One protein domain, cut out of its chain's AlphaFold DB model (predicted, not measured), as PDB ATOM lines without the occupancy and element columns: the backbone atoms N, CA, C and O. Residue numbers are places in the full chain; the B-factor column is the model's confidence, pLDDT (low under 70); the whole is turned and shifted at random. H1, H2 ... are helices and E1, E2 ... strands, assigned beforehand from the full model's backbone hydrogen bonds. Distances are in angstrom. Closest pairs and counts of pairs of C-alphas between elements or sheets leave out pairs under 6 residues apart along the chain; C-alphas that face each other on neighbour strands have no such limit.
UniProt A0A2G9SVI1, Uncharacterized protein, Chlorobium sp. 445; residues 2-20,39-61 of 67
ATOM      1  N   GLN A   2     264.108 159.678 136.008       93.88
ATOM      2  CA  GLN A   2     265.359 160.437 135.899       93.88
ATOM      3  C   GLN A   2     266.175 160.260 137.181       93.88
ATOM      4  O   GLN A   2     265.620 160.360 138.273       93.88
ATOM      5  N   GLN A   3     267.471 159.992 137.049       93.88
ATOM      6  CA  GLN A   3     268.378 159.787 138.175       93.88
ATOM      7  C   GLN A   3     269.616 160.672 138.035       93.88
ATOM      8  O   GLN A   3     270.271 160.670 136.992       93.88
ATOM      9  N   LEU A   4     269.954 161.394 139.106       93.00
ATOM     10  CA  LEU A   4     271.229 162.094 139.243       93.00
ATOM     11  C   LEU A   4     272.324 161.066 139.561       93.00
ATOM     12  O   LEU A   4     272.246 160.354 140.564       93.00
ATOM     13  N   VAL A   5     273.341 160.968 138.708       91.81
ATOM     14  CA  VAL A   5     274.463 160.038 138.872       91.81
ATOM     15  C   VAL A   5     275.760 160.834 138.950       91.81
ATOM     16  O   VAL A   5     276.039 161.653 138.078       91.81
ATOM     17  N   GLN A   6     276.565 160.559 139.976       87.69
ATOM     18  CA  GLN A   6     277.899 161.128 140.152       87.69
ATOM     19  C   GLN A   6     278.954 160.055 139.878       87.69
ATOM     20  O   GLN A   6     278.920 158.972 140.464       87.69
ATOM     21  N   ASN A   7     279.911 160.361 139.008       84.75
ATOM     22  CA  ASN A   7     281.105 159.548 138.841       84.75
ATOM     23  C   ASN A   7     282.086 159.874 139.977       84.75
ATOM     24  O   ASN A   7     282.601 160.983 140.050       84.75
ATOM     25  N   SER A   8     282.356 158.911 140.856       76.88
ATOM     26  CA  SER A   8     283.212 159.109 142.033       76.88
ATOM     27  C   SER A   8     284.691 159.340 141.706       76.88
ATOM     28  O   SER A   8     285.392 159.934 142.514       76.88
ATOM     29  N   ARG A   9     285.171 158.901 140.533       77.75
ATOM     30  CA  ARG A   9     286.573 159.070 140.112       77.75
ATOM     31  C   ARG A   9     286.829 160.431 139.463       77.75
ATOM     32  O   ARG A   9     287.869 161.023 139.700       77.75
ATOM     33  N   SER A  10     285.901 160.905 138.632       85.44
ATOM     34  CA  SER A  10     286.042 162.174 137.889       85.44
ATOM     35  C   SER A  10     285.262 163.342 138.493       85.44
ATOM     36  O   SER A  10     285.426 164.472 138.053       85.44
ATOM     37  N   GLY A  11     284.363 163.085 139.444       81.25
ATOM     38  CA  GLY A  11     283.457 164.091 140.002       81.25
ATOM     39  C   GLY A  11     282.298 164.484 139.079       81.25
ATOM     40  O   GLY A  11     281.415 165.216 139.512       81.25
ATOM     41  N   ALA A  12     282.249 163.990 137.836       87.81
ATOM     42  CA  ALA A  12     281.230 164.382 136.867       87.81
ATOM     43  C   ALA A  12     279.814 163.988 137.321       87.81
ATOM     44  O   ALA A  12     279.560 162.827 137.657       87.81
ATOM     45  N   ILE A  13     278.881 164.941 137.260       91.44
ATOM     46  CA  ILE A  13     277.468 164.753 137.608       91.44
ATOM     47  C   ILE A  13     276.634 164.802 136.329       91.44
ATOM     48  O   ILE A  13     276.796 165.704 135.508       91.44
ATOM     49  N   LYS A  14     275.757 163.814 136.135       94.31
ATOM     50  CA  LYS A  14     274.877 163.720 134.960       94.31
ATOM     51  C   LYS A  14     273.498 163.208 135.357       94.31
ATOM     52  O   LYS A  14     273.380 162.376 136.254       94.31
ATOM     53  N   ILE A  15     272.467 163.647 134.641       95.50
ATOM     54  CA  ILE A  15     271.127 163.061 134.732       95.50
ATOM     55  C   ILE A  15     271.024 161.928 133.710       95.50
ATOM     56  O   ILE A  15     271.414 162.091 132.554       95.50
ATOM     57  N   LYS A  16     270.514 160.770 134.134       96.31
ATOM     58  CA  LYS A  16     270.248 159.622 133.259       96.31
ATOM     59  C   LYS A  16     268.786 159.207 133.339       96.31
ATOM     60  O   LYS A  16     268.215 159.146 134.427       96.31
ATOM     61  N   ALA A  17     268.204 158.870 132.193       96.69
ATOM     62  CA  ALA A  17     266.954 158.127 132.146       96.69
ATOM     63  C   ALA A  17     267.249 156.650 132.444       96.69
ATOM     64  O   ALA A  17     268.069 156.029 131.772       96.69
ATOM     65  N   VAL A  18     266.608 156.104 133.474       95.19
ATOM     66  CA  VAL A  18     266.788 154.718 133.926       95.19
ATOM     67  C   VAL A  18     265.428 154.042 134.118       95.19
ATOM     68  O   VAL A  18     264.431 154.737 134.371       95.19
ATOM     69  N   PRO A  19     265.341 152.706 134.004       95.38
ATOM     70  CA  PRO A  19     264.119 151.990 134.346       95.38
ATOM     71  C   PRO A  19     263.759 152.198 135.829       95.38
ATOM     72  O   PRO A  19     264.647 152.428 136.652       95.38
ATOM     73  N   PRO A  20     262.467 152.147 136.194       93.38
ATOM     74  CA  PRO A  20     262.065 152.088 137.595       93.38
ATOM     75  C   PRO A  20     262.686 150.872 138.313       93.38
ATOM     76  O   PRO A  20     262.853 149.825 137.685       93.38
ATOM     77  N   ALA A  39     275.185 169.658 153.433       70.38
ATOM     78  CA  ALA A  39     276.631 169.880 153.395       70.38
ATOM     79  C   ALA A  39     277.439 168.873 154.244       70.38
ATOM     80  O   ALA A  39     278.652 168.754 154.074       70.38
ATOM     81  N   GLY A  40     276.790 168.173 155.184       63.16
ATOM     82  CA  GLY A  40     277.426 167.178 156.051       63.16
ATOM     83  C   GLY A  40     277.731 165.864 155.331       63.16
ATOM     84  O   GLY A  40     278.856 165.385 155.384       63.16
ATOM     85  N   THR A  41     276.766 165.310 154.591       64.31
ATOM     86  CA  THR A  41     276.949 164.017 153.899       64.31
ATOM     87  C   THR A  41     277.778 164.142 152.624       64.31
ATOM     88  O   THR A  41     278.484 163.206 152.245       64.31
ATOM     89  N   GLU A  42     277.746 165.306 151.980       63.44
ATOM     90  CA  GLU A  42     278.564 165.579 150.797       63.44
ATOM     91  C   GLU A  42     280.055 165.641 151.117       63.44
ATOM     92  O   GLU A  42     280.855 165.063 150.379       63.44
ATOM     93  N   ARG A  43     280.429 166.255 152.248       59.31
ATOM     94  CA  ARG A  43     281.817 166.239 152.733       59.31
ATOM     95  C   ARG A  43     282.277 164.821 153.043       59.31
ATOM     96  O   ARG A  43     283.286 164.394 152.488       59.31
ATOM     97  N   THR A  44     281.482 164.059 153.795       61.28
ATOM     98  CA  THR A  44     281.801 162.661 154.124       61.28
ATOM     99  C   THR A  44     281.975 161.798 152.871       61.28
ATOM    100  O   THR A  44     282.865 160.953 152.817       61.28
ATOM    101  N   LYS A  45     281.177 162.013 151.816       61.09
ATOM    102  CA  LYS A  45     281.291 161.250 150.562       61.09
ATOM    103  C   LYS A  45     282.570 161.573 149.781       61.09
ATOM    104  O   LYS A  45     283.137 160.684 149.147       61.09
ATOM    105  N   VAL A  46     283.029 162.824 149.829       62.59
ATOM    106  CA  VAL A  46     284.303 163.253 149.228       62.59
ATOM    107  C   VAL A  46     285.493 162.742 150.040       62.59
ATOM    108  O   VAL A  46     286.447 162.238 149.449       62.59
ATOM    109  N   GLU A  47     285.430 162.824 151.369       62.00
ATOM    110  CA  GLU A  47     286.455 162.304 152.286       62.00
ATOM    111  C   GLU A  47     286.620 160.791 152.125       62.00
ATOM    112  O   GLU A  47     287.712 160.320 151.813       62.00
ATOM    113  N   LEU A  48     285.517 160.035 152.158       60.66
ATOM    114  CA  LEU A  48     285.541 158.605 151.850       60.66
ATOM    115  C   LEU A  48     286.100 158.344 150.449       60.66
ATOM    116  O   LEU A  48     286.824 157.380 150.267       60.66
ATOM    117  N   GLY A  49     285.820 159.177 149.445       61.09
ATOM    118  CA  GLY A  49     286.389 159.024 148.102       61.09
ATOM    119  C   GLY A  49     287.922 159.094 148.061       61.09
ATOM    120  O   GLY A  49     288.534 158.339 147.299       61.09
ATOM    121  N   LYS A  50     288.522 159.950 148.898       61.00
ATOM    122  CA  LYS A  50     289.973 160.188 148.987       61.00
ATOM    123  C   LYS A  50     290.719 159.129 149.797       61.00
ATOM    124  O   LYS A  50     291.905 158.920 149.556       61.00
ATOM    125  N   ASN A  51     290.030 158.444 150.703       61.91
ATOM    126  CA  ASN A  51     290.677 157.505 151.604       61.91
ATOM    127  C   ASN A  51     291.028 156.165 150.910       61.91
ATOM    128  O   ASN A  51     290.248 155.650 150.083       61.91
ATOM    129  N   PRO A  52     292.193 155.567 151.226       61.31
ATOM    130  CA  PRO A  52     292.557 154.228 150.772       61.31
ATOM    131  C   PRO A  52     291.546 153.172 151.253       61.31
ATOM    132  O   PRO A  52     290.813 153.359 152.221       61.31
ATOM    133  N   PHE A  53     291.470 152.046 150.534       62.25
ATOM    134  CA  PHE A  53     290.425 151.024 150.711       62.25
ATOM    135  C   PHE A  53     290.281 150.505 152.152       62.25
ATOM    136  O   PHE A  53     289.161 150.269 152.598       62.25
ATOM    137  N   TRP A  54     291.385 150.386 152.890       61.22
ATOM    138  CA  TRP A  54     291.382 149.906 154.274       61.22
ATOM    139  C   TRP A  54     290.651 150.858 155.230       61.22
ATOM    140  O   TRP A  54     289.955 150.411 156.130       61.22
ATOM    141  N   GLU A  55     290.734 152.168 155.008       60.25
ATOM    142  CA  GLU A  55     290.135 153.184 155.878       60.25
ATOM    143  C   GLU A  55     288.614 153.278 155.656       60.25
ATOM    144  O   GLU A  55     287.842 153.511 156.584       60.25
ATOM    145  N   LYS A  56     288.152 152.973 154.433       58.94
ATOM    146  CA  LYS A  56     286.721 152.854 154.092       58.94
ATOM    147  C   LYS A  56     286.023 151.727 154.853       58.94
ATOM    148  O   LYS A  56     284.829 151.836 155.120       58.94
ATOM    149  N   GLN A  57     286.741 150.650 155.172       58.00
ATOM    150  CA  GLN A  57     286.173 149.468 155.819       58.00
ATOM    151  C   GLN A  57     285.852 149.708 157.301       58.00
ATOM    152  O   GLN A  57     284.890 149.141 157.807       58.00
ATOM    153  N   TRP A  58     286.591 150.604 157.961       54.53
ATOM    154  CA  TRP A  58     286.358 150.992 159.357       54.53
ATOM    155  C   TRP A  58     285.191 151.970 159.536       54.53
ATOM    156  O   TRP A  58     284.517 151.942 160.559       54.53
ATOM    157  N   HIS A  59     284.935 152.823 158.538       56.69
ATOM    158  CA  HIS A  59     283.845 153.807 158.565       56.69
ATOM    159  C   HIS A  59     282.538 153.314 157.923       56.69
ATOM    160  O   HIS A  59     281.542 154.040 157.916       56.69
ATOM    161  N   ALA A  60     282.517 152.100 157.367       53.34
ATOM    162  CA  ALA A  60     281.274 151.463 156.957       53.34
ATOM    163  C   ALA A  60     280.455 151.122 158.215       53.34
ATOM    164  O   ALA A  60     281.036 150.619 159.174       53.34
ATOM    165  N   PRO A  61     279.130 151.371 158.250       46.94
ATOM    166  CA  PRO A  61     278.307 150.935 159.369       46.94
ATOM    167  C   PRO A  61     278.378 149.409 159.435       46.94
ATOM    168  O   PRO A  61     277.814 148.705 158.595       46.94
TER     169      PRO A  61
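AT A GLANCE: This is residues 2 to 20 and 39 to 61 of the 67 residues of an uncharacterized protein of Chlorobium sp. 445 (UniProt A0A2G9SVI1). A two-stranded hairpin, E1 and E2, makes one end of an elongated model; at the other end are helix H1 and the short H2, which folds back after it. The printed part has 42 residues with two named strands, then two named helices; the class is mixed and the sheet, E1 - E2, antiparallel. It is loose, with a radius of gyration of the C-alphas of 12.9 A, spanning 34 by 20 by 20 A.

IN THESE COORDINATES: Find C-alpha 2 at (265.359, 160.437, 135.899); E1, residues 2 to 6, runs 13.3 A from there. E2 is residues 13 to 17, 13.6 A. H1 is residues 39 to 50, 17.1 A; H2, residues 53 to 59, 10.6 A, ends at C-alpha 59, (283.845, 153.807, 158.565).

HOW THE PARTS SIT: In the hairpin, look at N 3 and O 16, 2.9 A apart, within hydrogen-bond range. H1 and H2 are close but not clearly touching, the C-alphas of Leu 48 and Lys 56 closest at 6.3 A; they run opposite ways at a shallow tilt of 32 degrees. O i to N i+4 pairs are within range in 7 of 8 for H1 and 0 of 3 for H2, where 3 of 4 O i to N i+3 pairs are. E1 is apart from both helices, E2 from H2.

THE WHOLE: Residues 21 to 38 are not printed; C-alphas 20 and 39 are 27.9 A apart across the cut. No link printed whole is long. Residues 40 to 61 have pLDDT under 70.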